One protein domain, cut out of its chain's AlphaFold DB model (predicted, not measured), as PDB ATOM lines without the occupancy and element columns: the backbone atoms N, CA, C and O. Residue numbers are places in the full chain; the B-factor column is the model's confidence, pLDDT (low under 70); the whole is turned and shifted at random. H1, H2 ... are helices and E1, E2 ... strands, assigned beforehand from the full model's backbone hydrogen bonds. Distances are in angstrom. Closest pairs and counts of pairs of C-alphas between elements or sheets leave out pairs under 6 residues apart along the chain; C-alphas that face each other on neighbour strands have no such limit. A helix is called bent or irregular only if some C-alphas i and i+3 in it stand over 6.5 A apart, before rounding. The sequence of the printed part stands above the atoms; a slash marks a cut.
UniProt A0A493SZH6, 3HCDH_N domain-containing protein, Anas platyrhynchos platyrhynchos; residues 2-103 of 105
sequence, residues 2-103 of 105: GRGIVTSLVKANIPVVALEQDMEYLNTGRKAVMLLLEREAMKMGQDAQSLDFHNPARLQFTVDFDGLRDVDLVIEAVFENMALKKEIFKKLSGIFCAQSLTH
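AT A GLANCE: This is residues 2 to 103 of the 105 residues of the protein "3HCDH_N domain-containing protein" of Anas platyrhynchos platyrhynchos (UniProt A0A493SZH6). A small two-stranded parallel sheet, E1 beside E2, has helices H1 and H2 packed side by side over one face, while H4 lies away from them at one end of the long axis. The long helix H2 turns back on itself by a kink near its far end, and there residues 42 to 47 stick out; residues 79 to 84 stick out at the opposite end. The printed part has 102 residues with four named helices and two named strands, in the order H1, E1, H2, E2, H3, H4, and its class is mostly helix. It is compact, with a radius of gyration of the C-alphas of 14.4 A, yet elongated, spanning 44 by 26 by 20 A.

IN THESE COORDINATES: Find C-alpha 16 at (-138.637, 23.451, 98.818), where E1, residues 16 to 19, begins. Its neighbour E2 is residues 59 to 62. H2, residues 23 to 51, measures 24.6 A from first to last C-alpha; it is irregular, with C-alphas 43 and 46 lying 9.2 A apart and a kink of 137 degrees near residue 45. H1, residues 2 to 11, begins at C-alpha 2, (-131.577, 31.882, 101.008), and is 14.2 A long. H3 is the four residues 65 to 68. H4, residues 82 to 93, is 16.1 A long and ends at C-alpha 93, (-130.694, 17.609, 115.471).

HOW THE PARTS SIT: Start at the sheet, where E1 and E2 are parallel at 17 degrees. There you find N 18 and O 60 at 2.8 A and N 60 and O 16 at 2.9 A, both within hydrogen-bond range. E1, H2 and E2 form a strand-helix-strand unit, two parallel neighbour strands with a helix between them, and its crossover is right-handed. Look next at Leu 26 of H2 and Phe 61 of E2, whose C-alphas are the closest of that pair at 7.0 A. The closest C-alphas of H1 and E1 are those of Val 6 and Val 16, 6.7 A apart. H1 and H2 touch, closest at the C-alphas of Arg 3 and Val 33, 5.6 A, with a shallow tilt of 28 degrees, the same way. The C-alphas of Val 17 in E1 and Leu 68 in H3 are the closest of those two elements, at 7.2 A. H3 and H4 are close but not clearly touching, with the C-alphas of Phe 65 and Leu 92 at 7.9 A. H4 is apart from H1, H2, E1 and E2. In H1 and H4 every O i to N i+4 pair is within hydrogen-bond range, in H2 19 of 25 are, and H3 is too short for such a pair.

THE WHOLE: Gln 46 and Ala 83 have the two C-alphas farthest apart, 46.0 A. The printed part has no cut. The link from H3 to H4, residues 69 to 81, is long; within it residues 74 to 75 pair in parallel with residues 101 to 102. Read the B-factor column for low confidence: the model's pLDDT is under 70 at residue 46, residues 48 to 49 and residues 96 to 103.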
ATOM      1  N   GLY A   2    -130.457  32.826 101.178       85.31
ATOM      2  CA  GLY A   2    -131.577  31.882 101.008       85.31
ATOM      3  C   GLY A   2    -132.470  32.088  99.776       85.31
ATOM      4  O   GLY A   2    -132.711  31.136  99.046       85.31
ATOM      5  N   ARG A   3    -132.870  33.327  99.446       89.31
ATOM      6  CA  ARG A   3    -133.726  33.601  98.267       89.31
ATOM      7  C   ARG A   3    -133.203  33.015  96.945       89.31
ATOM      8  O   ARG A   3    -133.985  32.519  96.140       89.31
ATOM      9  N   GLY A   4    -131.889  33.079  96.714       88.50
ATOM     10  CA  GLY A   4    -131.271  32.588  95.478       88.50
ATOM     11  C   GLY A   4    -131.191  31.065  95.441       88.50
ATOM     12  O   GLY A   4    -131.365  30.469  94.380       88.50
ATOM     13  N   ILE A   5    -131.009  30.449  96.611       91.12
ATOM     14  CA  ILE A   5    -131.012  28.996  96.791       91.12
ATOM     15  C   ILE A   5    -132.414  28.459  96.497       91.12
ATOM     16  O   ILE A   5    -132.563  27.623  95.613       91.12
ATOM     17  N   VAL A   6    -133.444  29.020  97.143       92.19
ATOM     18  CA  VAL A   6    -134.850  28.640  96.917       92.19
ATOM     19  C   VAL A   6    -135.216  28.759  95.438       92.19
ATOM     20  O   VAL A   6    -135.721  27.811  94.850       92.19
ATOM     21  N   THR A   7    -134.892  29.895  94.811       90.00
ATOM     22  CA  THR A   7    -135.180  30.118  93.384       90.00
ATOM     23  C   THR A   7    -134.495  29.070  92.500       90.00
ATOM     24  O   THR A   7    -135.109  28.545  91.578       90.00
ATOM     25  N   SER A   8    -133.232  28.739  92.781       90.81
ATOM     26  CA  SER A   8    -132.475  27.741  92.011       90.81
ATOM     27  C   SER A   8    -133.042  26.328  92.159       90.81
ATOM     28  O   SER A   8    -133.148  25.615  91.165       90.81
ATOM     29  N   LEU A   9    -133.436  25.935  93.372       91.56
ATOM     30  CA  LEU A   9    -134.017  24.617  93.645       91.56
ATOM     31  C   LEU A   9    -135.391  24.454  92.988       91.56
ATOM     32  O   LEU A   9    -135.634  23.448  92.323       91.56
ATOM     33  N   VAL A  10    -136.247  25.475  93.080       90.44
ATOM     34  CA  VAL A  10    -137.554  25.484  92.405       90.44
ATOM     35  C   VAL A  10    -137.381  25.379  90.888       90.44
ATOM     36  O   VAL A  10    -138.065  24.590  90.246       90.44
ATOM     37  N   LYS A  11    -136.403  26.089  90.307       87.69
ATOM     38  CA  LYS A  11    -136.063  25.963  88.878       87.69
ATOM     39  C   LYS A  11    -135.591  24.569  88.472       87.69
ATOM     40  O   LYS A  11    -135.782  24.174  87.328       87.69
ATOM     41  N   ALA A  12    -134.966  23.840  89.389       88.88
ATOM     42  CA  ALA A  12    -134.562  22.457  89.182       88.88
ATOM     43  C   ALA A  12    -135.711  21.454  89.423       88.88
ATOM     44  O   ALA A  12    -135.467  20.250  89.424       88.88
ATOM     45  N   ASN A  13    -136.950  21.926  89.625       87.31
ATOM     46  CA  ASN A  13    -138.125  21.121  89.970       87.31
ATOM     47  C   ASN A  13    -137.989  20.330  91.282       87.31
ATOM     48  O   ASN A  13    -138.647  19.301  91.466       87.31
ATOM     49  N   ILE A  14    -137.172  20.826  92.213       90.31
ATOM     50  CA  ILE A  14    -137.000  20.252  93.550       90.31
ATOM     51  C   ILE A  14    -137.987  20.946  94.504       90.31
ATOM     52  O   ILE A  14    -137.989  22.177  94.553       90.31
ATOM     53  N   PRO A  15    -138.832  20.204  95.249       91.25
ATOM     54  CA  PRO A  15    -139.699  20.781  96.273       91.25
ATOM     55  C   PRO A  15    -138.892  21.471  97.376       91.25
ATOM     56  O   PRO A  15    -137.882  20.943  97.836       91.25
ATOM     57  N   VAL A  16    -139.340  22.647  97.814       93.19
ATOM     58  CA  VAL A  16    -138.637  23.451  98.818       93.19
ATOM     59  C   VAL A  16    -139.574  23.860  99.944       93.19
ATOM     60  O   VAL A  16    -140.625  24.460  99.712       93.19
ATOM     61  N   VAL A  17    -139.127  23.627 101.175       93.31
ATOM     62  CA  VAL A  17    -139.682  24.244 102.381       93.31
ATOM     63  C   VAL A  17    -138.730  25.356 102.819       93.31
ATOM     64  O   VAL A  17    -137.619  25.106 103.282       93.31
ATOM     65  N   ALA A  18    -139.146  26.606 102.630       92.44
ATOM     66  CA  ALA A  18    -138.416  27.786 103.064       92.44
ATOM     67  C   ALA A  18    -138.847  28.155 104.489       92.44
ATOM     68  O   ALA A  18    -139.935  28.700 104.699       92.44
ATOM     69  N   LEU A  19    -137.986  27.845 105.459       91.88
ATOM     70  CA  LEU A  19    -138.179  28.203 106.859       91.88
ATOM     71  C   LEU A  19    -137.510  29.543 107.178       91.88
ATOM     72  O   LEU A  19    -136.369  29.762 106.776       91.88
ATOM     73  N   GLU A  20    -138.194  30.406 107.932       90.19
ATOM     74  CA  GLU A  20    -137.586  31.601 108.527       90.19
ATOM     75  C   GLU A  20    -137.874  31.767 110.018       90.19
ATOM     76  O   GLU A  20    -138.769  31.136 110.572       90.19
ATOM     77  N   GLN A  21    -137.096  32.642 110.666       84.94
ATOM     78  CA  GLN A  21    -137.186  32.899 112.110       84.94
ATOM     79  C   GLN A  21    -138.512  33.535 112.551       84.94
ATOM     80  O   GLN A  21    -139.002  33.235 113.638       84.94
ATOM     81  N   ASP A  22    -139.086  34.416 111.728       88.31
ATOM     82  CA  ASP A  22    -140.342  35.099 112.024       88.31
ATOM     83  C   ASP A  22    -141.139  35.425 110.757       88.31
ATOM     84  O   ASP A  22    -140.660  35.335 109.622       88.31
ATOM     85  N   MET A  23    -142.397  35.807 110.973       89.81
ATOM     86  CA  MET A  23    -143.346  36.089 109.900       89.81
ATOM     87  C   MET A  23    -142.982  37.338 109.090       89.81
ATOM     88  O   MET A  23    -143.359  37.425 107.921       89.81
ATOM     89  N   GLU A  24    -142.269  38.307 109.664       90.25
ATOM     90  CA  GLU A  24    -141.887  39.540 108.974       90.25
ATOM     91  C   GLU A  24    -140.805  39.257 107.925       90.25
ATOM     92  O   GLU A  24    -140.974  39.591 106.739       90.25
ATOM     93  N   TYR A  25    -139.740  38.556 108.320       89.12
ATOM     94  CA  TYR A  25    -138.710  38.094 107.395       89.12
ATOM     95  C   TYR A  25    -139.266  37.071 106.408       89.12
ATOM     96  O   TYR A  25    -138.963  37.176 105.218       89.12
ATOM     97  N   LEU A  26    -140.148  36.160 106.841       91.56
ATOM     98  CA  LEU A  26    -140.794  35.202 105.940       91.56
ATOM     99  C   LEU A  26    -141.599  35.915 104.848       91.56
ATOM    100  O   LEU A  26    -141.485  35.580 103.671       91.56
ATOM    101  N   ASN A  27    -142.399  36.921 105.207       92.19
ATOM    102  CA  ASN A  27    -143.199  37.682 104.247       92.19
ATOM    103  C   ASN A  27    -142.317  38.468 103.267       92.19
ATOM    104  O   ASN A  27    -142.606  38.509 102.067       92.19
ATOM    105  N   THR A  28    -141.240  39.073 103.765       91.50
ATOM    106  CA  THR A  28    -140.279  39.822 102.947       91.50
ATOM    107  C   THR A  28    -139.530  38.898 101.986       91.50
ATOM    108  O   THR A  28    -139.457  39.168 100.784       91.50
ATOM    109  N   GLY A  29    -139.034  37.769 102.493       89.94
ATOM    110  CA  GLY A  29    -138.362  36.730 101.721       89.94
ATOM    111  C   GLY A  29    -139.279  36.119 100.666       89.94
ATOM    112  O   GLY A  29    -138.896  36.051  99.499       89.94
ATOM    113  N   ARG A  30    -140.520  35.776 101.040       92.38
ATOM    114  CA  ARG A  30    -141.547  35.256 100.127       92.38
ATOM    115  C   ARG A  30    -141.780  36.202  98.960       92.38
ATOM    116  O   ARG A  30    -141.671  35.777  97.818       92.38
ATOM    117  N   LYS A  31    -142.039  37.488  99.222       92.69
ATOM    118  CA  LYS A  31    -142.243  38.489  98.157       92.69
ATOM    119  C   LYS A  31    -141.048  38.560  97.205       92.69
ATOM    120  O   LYS A  31    -141.232  38.606  95.993       92.69
ATOM    121  N   ALA A  32    -139.828  38.539  97.742       92.56
ATOM    122  CA  ALA A  32    -138.616  38.584  96.929       92.56
ATOM    123  C   ALA A  32    -138.431  37.321  96.068       92.56
ATOM    124  O   ALA A  32    -138.069  37.439  94.900       92.56
ATOM    125  N   VAL A  33    -138.683  36.132  96.626       92.75
ATOM    126  CA  VAL A  33    -138.600  34.853  95.900       92.75
ATOM    127  C   VAL A  33    -139.656  34.784  94.801       92.75
ATOM    128  O   VAL A  33    -139.308  34.483  93.664       92.75
ATOM    129  N   MET A  34    -140.908  35.137  95.107       91.12
ATOM    130  CA  MET A  34    -141.998  35.162  94.123       91.12
ATOM    131  C   MET A  34    -141.664  36.089  92.950       91.12
ATOM    132  O   MET A  34    -141.737  35.668  91.803       91.12
ATOM    133  N   LEU A  35    -141.173  37.303  93.226       91.88
ATOM    134  CA  LEU A  35    -140.768  38.243  92.178       91.88
ATOM    135  C   LEU A  35    -139.622  37.703  91.303       91.88
ATOM    136  O   LEU A  35    -139.581  37.965  90.101       91.88
ATOM    137  N   LEU A  36    -138.657  36.981  91.887       90.19
ATOM    138  CA  LEU A  36    -137.595  36.340  91.106       90.19
ATOM    139  C   LEU A  36    -138.149  35.209  90.236       90.19
ATOM    140  O   LEU A  36    -137.806  35.147  89.060       90.19
ATOM    141  N   LEU A  37    -139.002  34.350  90.790       89.25
ATOM    142  CA  LEU A  37    -139.597  33.228  90.066       89.25
ATOM    143  C   LEU A  37    -140.491  33.703  88.922       89.25
ATOM    144  O   LEU A  37    -140.381  33.173  87.824       89.25
ATOM    145  N   GLU A  38    -141.278  34.760  89.121       89.50
ATOM    146  CA  GLU A  38    -142.053  35.407  88.058       89.50
ATOM    147  C   GLU A  38    -141.149  35.932  86.934       89.50
ATOM    148  O   GLU A  38    -141.424  35.727  85.752       89.50
ATOM    149  N   ARG A  39    -140.030  36.580  87.282       88.75
ATOM    150  CA  ARG A  39    -139.049  37.050  86.290       88.75
ATOM    151  C   ARG A  39    -138.398  35.906  85.528       88.75
ATOM    152  O   ARG A  39    -138.164  36.039  84.330       88.75
ATOM    153  N   GLU A  40    -138.084  34.809  86.201       85.62
ATOM    154  CA  GLU A  40    -137.507  33.625  85.567       85.62
ATOM    155  C   GLU A  40    -138.538  32.906  84.688       85.62
ATOM    156  O   GLU A  40    -138.220  32.559  83.555       85.62
ATOM    157  N   ALA A  41    -139.790  32.798  85.133       86.50
ATOM    158  CA  ALA A  41    -140.907  32.286  84.346       86.50
ATOM    159  C   ALA A  41    -141.100  33.098  83.054       86.50
ATOM    160  O   ALA A  41    -141.170  32.526  81.969       86.50
ATOM    161  N   MET A  42    -141.075  34.433  83.136       86.00
ATOM    162  CA  MET A  42    -141.138  35.298  81.951       86.00
ATOM    163  C   MET A  42    -139.988  35.045  80.965       86.00
ATOM    164  O   MET A  42    -140.203  35.106  79.757       86.00
ATOM    165  N   LYS A  43    -138.779  34.731  81.450       85.00
ATOM    166  CA  LYS A  43    -137.637  34.378  80.584       85.00
ATOM    167  C   LYS A  43    -137.780  32.994  79.947       85.00
ATOM    168  O   LYS A  43    -137.270  32.795  78.851       85.00
ATOM    169  N   MET A  44    -138.438  32.056  80.627       79.75
ATOM    170  CA  MET A  44    -138.664  30.689  80.143       79.75
ATOM    171  C   MET A  44    -139.816  30.588  79.128       79.75
ATOM    172  O   MET A  44    -139.945  29.576  78.446       79.75
ATOM    173  N   GLY A  45    -140.641  31.630  78.980       79.25
ATOM    174  CA  GLY A  45    -141.687  31.677  77.960       79.25
ATOM    175  C   GLY A  45    -142.734  30.574  78.148       79.25
ATOM    176  O   GLY A  45    -143.402  30.522  79.177       79.25
ATOM    177  N   GLN A  46    -142.898  29.696  77.152       65.44
ATOM    178  CA  GLN A  46    -143.893  28.613  77.194       65.44
ATOM    179  C   GLN A  46    -143.594  27.549  78.264       65.44
ATOM    180  O   GLN A  46    -144.526  26.922  78.764       65.44
ATOM    181  N   ASP A  47    -142.337  27.415  78.693       70.12
ATOM    182  CA  ASP A  47    -141.934  26.444  79.718       70.12
ATOM    183  C   ASP A  47    -142.212  26.931  81.151       70.12
ATOM    184  O   ASP A  47    -142.013  26.192  82.112       70.12
ATOM    185  N   ALA A  48    -142.711  28.159  81.325       69.25
ATOM    186  CA  ALA A  48    -143.011  28.758  82.629       69.25
ATOM    187  C   ALA A  48    -143.973  27.928  83.496       69.25
ATOM    188  O   ALA A  48    -143.851  27.924  84.721       69.25
ATOM    189  N   GLN A  49    -144.911  27.208  82.870       66.12
ATOM    190  CA  GLN A  49    -145.865  26.341  83.574       66.12
ATOM    191  C   GLN A  49    -145.177  25.189  84.319       66.12
ATOM    192  O   GLN A  49    -145.739  24.671  85.278       66.12
ATOM    193  N   SER A  50    -143.956  24.817  83.920       71.25
ATOM    194  CA  SER A  50    -143.202  23.740  84.566       71.25
ATOM    195  C   SER A  50    -142.739  24.080  85.984       71.25
ATOM    196  O   SER A  50    -142.569  23.170  86.788       71.25
ATOM    197  N   LEU A  51    -142.573  25.369  86.307       73.75
ATOM    198  CA  LEU A  51    -142.039  25.791  87.602       73.75
ATOM    199  C   LEU A  51    -143.043  25.626  88.753       73.75
ATOM    200  O   LEU A  51    -142.611  25.532  89.897       73.75
ATOM    201  N   ASP A  52    -144.352  25.637  88.459       81.50
ATOM    202  CA  ASP A  52    -145.487  25.430  89.385       81.50
ATOM    203  C   ASP A  52    -145.284  25.997  90.810       81.50
ATOM    204  O   ASP A  52    -145.658  25.407  91.820       81.50
ATOM    205  N   PHE A  53    -144.653  27.169  90.920       80.81
ATOM    206  CA  PHE A  53    -144.200  27.711  92.207       80.81
ATOM    207  C   PHE A  53    -145.332  28.287  93.067       80.81
ATOM    208  O   PHE A  53    -145.113  28.650  94.220       80.81
ATOM    209  N   HIS A  54    -146.544  28.375  92.513       83.06
ATOM    210  CA  HIS A  54    -147.760  28.678  93.265       83.06
ATOM    211  C   HIS A  54    -148.318  27.449  93.991       83.06
ATOM    212  O   HIS A  54    -149.156  27.600  94.882       83.06
ATOM    213  N   ASN A  55    -147.871  26.246  93.629       86.25
ATOM    214  CA  ASN A  55    -148.294  25.023  94.277       86.25
ATOM    215  C   ASN A  55    -147.576  24.863  95.628       86.25
ATOM    216  O   ASN A  55    -146.343  24.767  95.664       86.25
ATOM    217  N   PRO A  56    -148.315  24.773  96.747       82.75
ATOM    218  CA  PRO A  56    -147.716  24.586  98.066       82.75
ATOM    219  C   PRO A  56    -146.961  23.256  98.201       82.75
ATOM    220  O   PRO A  56    -146.097  23.146  99.064       82.75
ATOM    221  N   ALA A  57    -147.235  22.264  97.343       85.44
ATOM    222  CA  ALA A  57    -146.466  21.021  97.286       85.44
ATOM    223  C   ALA A  57    -145.063  21.209  96.675       85.44
ATOM    224  O   ALA A  57    -144.199  20.351  96.840       85.44
ATOM    225  N   ARG A  58    -144.831  22.312  95.947       89.25
ATOM    226  CA  ARG A  58    -143.537  22.656  95.336       89.25
ATOM    227  C   ARG A  58    -142.769  23.682  96.144       89.25
ATOM    228  O   ARG A  58    -141.556  23.552  96.281       89.25
ATOM    229  N   LEU A  59    -143.453  24.698  96.657       92.19
ATOM    230  CA  LEU A  59    -142.827  25.758  97.426       92.19
ATOM    231  C   LEU A  59    -143.702  26.131  98.617       92.19
ATOM    232  O   LEU A  59    -144.765  26.736  98.469       92.19
ATOM    233  N   GLN A  60    -143.214  25.812  99.808       92.69
ATOM    234  CA  GLN A  60    -143.858  26.167 101.063       92.69
ATOM    235  C   GLN A  60    -142.999  27.168 101.832       92.69
ATOM    236  O   GLN A  60    -141.776  27.077 101.853       92.69
ATOM    237  N   PHE A  61    -143.653  28.120 102.489       92.38
ATOM    238  CA  PHE A  61    -143.018  29.088 103.377       92.38
ATOM    239  C   PHE A  61    -143.559  28.881 104.784       92.38
ATOM    240  O   PHE A  61    -144.773  28.963 104.974       92.38
ATOM    241  N   THR A  62    -142.685  28.658 105.759       92.88
ATOM    242  CA  THR A  62    -143.079  28.376 107.143       92.88
ATOM    243  C   THR A  62    -142.172  29.095 108.143       92.88
ATOM    244  O   THR A  62    -141.052  29.476 107.821       92.88
ATOM    245  N   VAL A  63    -142.667  29.297 109.361       91.56
ATOM    246  CA  VAL A  63    -141.843  29.645 110.537       91.56
ATOM    247  C   VAL A  63    -141.719  28.471 111.509       91.56
ATOM    248  O   VAL A  63    -141.045  28.562 112.531       91.56
ATOM    249  N   ASP A  64    -142.406  27.369 111.205       88.62
ATOM    250  CA  ASP A  64    -142.470  26.188 112.046       88.62
ATOM    251  C   ASP A  64    -141.435  25.155 111.603       88.62
ATOM    252  O   ASP A  64    -141.445  24.684 110.462       88.62
ATOM    253  N   PHE A  65    -140.559  24.797 112.540       84.31
ATOM    254  CA  PHE A  65    -139.525  23.786 112.359       84.31
ATOM    255  C   PHE A  65    -140.102  22.379 112.188       84.31
ATOM    256  O   PHE A  65    -139.464  21.554 111.536       84.31
ATOM    257  N   ASP A  66    -141.305  22.100 112.695       83.50
ATOM    258  CA  ASP A  66    -141.942  20.792 112.519       83.50
ATOM    259  C   ASP A  66    -142.268  20.491 111.047       83.50
ATOM    260  O   ASP A  66    -142.295  19.324 110.652       83.50
ATOM    261  N   GLY A  67    -142.410  21.526 110.212       80.44
ATOM    262  CA  GLY A  67    -142.568  21.393 108.760       80.44
ATOM    263  C   GLY A  67    -141.330  20.844 108.039       80.44
ATOM    264  O   GLY A  67    -141.389  20.589 106.841       80.44
ATOM    265  N   LEU A  68    -140.210  20.662 108.744       83.75
ATOM    266  CA  LEU A  68    -138.987  20.099 108.185       83.75
ATOM    267  C   LEU A  68    -138.894  18.572 108.349       83.75
ATOM    268  O   LEU A  68    -138.028  17.970 107.734       83.75
ATOM    269  N   ARG A  69    -139.766  17.915 109.128       81.62
ATOM    270  CA  ARG A  69    -139.636  16.476 109.462       81.62
ATOM    271  C   ARG A  69    -139.459  15.537 108.263       81.62
ATOM    272  O   ARG A  69    -138.736  14.552 108.384       81.62
ATOM    273  N   ASP A  70    -140.085  15.859 107.137       80.81
ATOM    274  CA  ASP A  70    -140.131  14.997 105.953       80.81
ATOM    275  C   ASP A  70    -139.162  15.434 104.838       80.81
ATOM    276  O   ASP A  70    -139.301  14.993 103.699       80.81
ATOM    277  N   VAL A  71    -138.197  16.325 105.114       85.31
ATOM    278  CA  VAL A  71    -137.242  16.797 104.090       85.31
ATOM    279  C   VAL A  71    -135.945  15.985 104.098       85.31
ATOM    280  O   VAL A  71    -135.390  15.660 105.147       85.31
ATOM    281  N   ASP A  72    -135.410  15.710 102.910       85.12
ATOM    282  CA  ASP A  72    -134.180  14.920 102.756       85.12
ATOM    283  C   ASP A  72    -132.898  15.732 103.010       85.12
ATOM    284  O   ASP A  72    -131.861  15.182 103.386       85.12
ATOM    285  N   LEU A  73    -132.956  17.049 102.783       84.75
ATOM    286  CA  LEU A  73    -131.806  17.950 102.808       84.75
ATOM    287  C   LEU A  73    -132.173  19.287 103.447       84.75
ATOM    288  O   LEU A  73    -133.090  19.972 102.993       84.75
ATOM    289  N   VAL A  74    -131.390  19.707 104.441       87.56
ATOM    290  CA  VAL A  74    -131.498  21.047 105.029       87.56
ATOM    291  C   VAL A  74    -130.290  21.888 104.633       87.56
ATOM    292  O   VAL A  74    -129.148  21.497 104.871       87.56
ATOM    293  N   ILE A  75    -130.551  23.065 104.058       87.00
ATOM    294  CA  ILE A  75    -129.532  24.062 103.719       87.00
ATOM    295  C   ILE A  75    -129.698  25.264 104.645       87.00
ATOM    296  O   ILE A  75    -130.689  25.990 104.576       87.00
ATOM    297  N   GLU A  76    -128.710  25.490 105.504       85.75
ATOM    298  CA  GLU A  76    -128.661  26.668 106.365       85.75
ATOM    299  C   GLU A  76    -128.119  27.872 105.583       85.75
ATOM    300  O   GLU A  76    -127.081  27.792 104.931       85.75
ATOM    301  N   ALA A  77    -128.847  28.987 105.628       84.88
ATOM    302  CA  ALA A  77    -128.472  30.230 104.957       84.88
ATOM    303  C   ALA A  77    -128.660  31.448 105.875       84.88
ATOM    304  O   ALA A  77    -129.175  32.485 105.434       84.88
ATOM    305  N   VAL A  78    -128.273  31.308 107.149       81.88
ATOM    306  CA  VAL A  78    -128.334  32.371 108.156       81.88
ATOM    307  C   VAL A  78    -127.030  33.167 108.214       81.88
ATOM    308  O   VAL A  78    -126.016  32.816 107.612       81.88
ATOM    309  N   PHE A  79    -127.067  34.295 108.922       77.56
ATOM    310  CA  PHE A  79    -125.886  35.127 109.126       77.56
ATOM    311  C   PHE A  79    -124.756  34.359 109.817       77.56
ATOM    312  O   PHE A  79    -124.984  33.441 110.608       77.56
ATOM    313  N   GLU A  80    -123.522  34.785 109.551       77.19
ATOM    314  CA  GLU A  80    -122.312  34.207 110.127       77.19
ATOM    315  C   GLU A  80    -122.180  34.567 111.617       77.19
ATOM    316  O   GLU A  80    -121.423  35.440 112.033       77.19
ATOM    317  N   ASN A  81    -122.977  33.894 112.443       82.50
ATOM    318  CA  ASN A  81    -122.951  33.985 113.892       82.50
ATOM    319  C   ASN A  81    -122.890  32.569 114.476       82.50
ATOM    320  O   ASN A  81    -123.821  31.776 114.343       82.50
ATOM    321  N   MET A  82    -121.786  32.253 115.153       80.12
ATOM    322  CA  MET A  82    -121.543  30.910 115.687       80.12
ATOM    323  C   MET A  82    -122.522  30.489 116.785       80.12
ATOM    324  O   MET A  82    -122.817  29.299 116.902       80.12
ATOM    325  N   ALA A  83    -123.034  31.425 117.586       82.12
ATOM    326  CA  ALA A  83    -124.039  31.111 118.600       82.12
ATOM    327  C   ALA A  83    -125.373  30.741 117.937       82.12
ATOM    328  O   ALA A  83    -125.947  29.701 118.259       82.12
ATOM    329  N   LEU A  84    -125.793  31.530 116.942       80.88
ATOM    330  CA  LEU A  84    -127.011  31.282 116.170       80.88
ATOM    331  C   LEU A  84    -126.940  29.947 115.413       80.88
ATOM    332  O   LEU A  84    -127.866  29.142 115.496       80.88
ATOM    333  N   LYS A  85    -125.819  29.661 114.737       77.75
ATOM    334  CA  LYS A  85    -125.632  28.388 114.021       77.75
ATOM    335  C   LYS A  85    -125.732  27.186 114.959       77.75
ATOM    336  O   LYS A  85    -126.424  26.227 114.638       77.75
ATOM    337  N   LYS A  86    -125.099  27.235 116.139       81.88
ATOM    338  CA  LYS A  86    -125.189  26.145 117.129       81.88
ATOM    339  C   LYS A  86    -126.618  25.928 117.624       81.88
ATOM    340  O   LYS A  86    -127.020  24.782 117.809       81.88
ATOM    341  N   GLU A  87    -127.378  27.001 117.835       84.00
ATOM    342  CA  GLU A  87    -128.780  26.899 118.247       84.00
ATOM    343  C   GLU A  87    -129.638  26.238 117.162       84.00
ATOM    344  O   GLU A  87    -130.378  25.298 117.454       84.00
ATOM    345  N   ILE A  88    -129.492  26.675 115.911       83.00
ATOM    346  CA  ILE A  88    -130.215  26.108 114.766       83.00
ATOM    347  C   ILE A  88    -129.856  24.633 114.586       83.00
ATOM    348  O   ILE A  88    -130.751  23.798 114.506       83.00
ATOM    349  N   PHE A  89    -128.566  24.284 114.618       81.12
ATOM    350  CA  PHE A  89    -128.124  22.890 114.537       81.12
ATOM    351  C   PHE A  89    -128.701  22.028 115.661       81.12
ATOM    352  O   PHE A  89    -129.056  20.881 115.414       81.12
ATOM    353  N   LYS A  90    -128.835  22.568 116.879       83.06
ATOM    354  CA  LYS A  90    -129.440  21.847 118.006       83.06
ATOM    355  C   LYS A  90    -130.948  21.641 117.833       83.06
ATOM    356  O   LYS A  90    -131.461  20.596 118.218       83.06
ATOM    357  N   LYS A  91    -131.665  22.621 117.272       81.81
ATOM    358  CA  LYS A  91    -133.092  22.468 116.935       81.81
ATOM    359  C   LYS A  91    -133.272  21.413 115.845       81.81
ATOM    360  O   LYS A  91    -134.090  20.514 115.995       81.81
ATOM    361  N   LEU A  92    -132.449  21.476 114.799       80.12
ATOM    362  CA  LEU A  92    -132.486  20.531 113.687       80.12
ATOM    363  C   LEU A  92    -132.078  19.113 114.103       80.12
ATOM    364  O   LEU A  92    -132.710  18.158 113.670       80.12
ATOM    365  N   SER A  93    -131.089  18.940 114.985       75.75
ATOM    366  CA  SER A  93    -130.694  17.609 115.471       75.75
ATOM    367  C   SER A  93    -131.752  16.926 116.344       75.75
ATOM    368  O   SER A  93    -131.690  15.716 116.536       75.75
ATOM    369  N   GLY A  94    -132.726  17.677 116.869       74.44
ATOM    370  CA  GLY A  94    -133.910  17.117 117.523       74.44
ATOM    371  C   GLY A  94    -134.986  16.631 116.545       74.44
ATOM    372  O   GLY A  94    -135.882  15.898 116.953       74.44
ATOM    373  N   ILE A  95    -134.901  17.036 115.276       74.69
ATOM    374  CA  ILE A  95    -135.893  16.756 114.226       74.69
ATOM    375  C   ILE A  95    -135.360  15.699 113.248       74.69
ATOM    376  O   ILE A  95    -136.118  14.840 112.808       74.69
ATOM    377  N   PHE A  96    -134.056  15.719 112.957       66.38
ATOM    378  CA  PHE A  96    -133.397  14.839 111.992       66.38
ATOM    379  C   PHE A  96    -132.403  13.877 112.646       66.38
ATOM    380  O   PHE A  96    -131.630  14.259 113.526       66.38
ATOM    381  N   CYS A  97    -132.334  12.641 112.138       54.81
ATOM    382  CA  CYS A  97    -131.172  11.778 112.365       54.81
ATOM    383  C   CYS A  97    -129.937  12.367 111.654       54.81
ATOM    384  O   CYS A  97    -130.051  12.952 110.584       54.81
ATOM    385  N   ALA A  98    -128.743  12.191 112.228       51.03
ATOM    386  CA  ALA A  98    -127.506  12.919 111.897       51.03
ATOM    387  C   ALA A  98    -126.995  12.884 110.427       51.03
ATOM    388  O   ALA A  98    -125.962  13.487 110.148       51.03
ATOM    389  N   GLN A  99    -127.663  12.202 109.491       52.22
ATOM    390  CA  GLN A  99    -127.236  12.043 108.092       52.22
ATOM    391  C   GLN A  99    -127.765  13.110 107.111       52.22
ATOM    392  O   GLN A  99    -127.226  13.201 106.012       52.22
ATOM    393  N   SER A 100    -128.749  13.940 107.477       54.56
ATOM    394  CA  SER A 100    -129.431  14.877 106.551       54.56
ATOM    395  C   SER A 100    -129.032  16.362 106.683       54.56
ATOM    396  O   SER A 100    -129.628  17.235 106.050       54.56
ATOM    397  N   LEU A 101    -128.000  16.682 107.476       56.53
ATOM    398  CA  LEU A 101    -127.542  18.059 107.715       56.53
ATOM    399  C   LEU A 101    -126.244  18.366 106.954       56.53
ATOM    400  O   LEU A 101    -125.169  17.923 107.354       56.53
ATOM    401  N   THR A 102    -126.321  19.177 105.896       56.09
ATOM    402  CA  THR A 102    -125.143  19.677 105.162       56.09
ATOM    403  C   THR A 102    -124.999  21.186 105.322       56.09
ATOM    404  O   THR A 102    -125.908  21.951 105.009       56.09
ATOM    405  N   HIS A 103    -123.830  21.617 105.793       54.88
ATOM    406  CA  HIS A 103    -123.440  23.024 105.889       54.88
ATOM    407  C   HIS A 103    -122.850  23.491 104.551       54.88
ATOM    408  O   HIS A 103    -122.039  22.775 103.963       54.88
TER     409      HIS A 103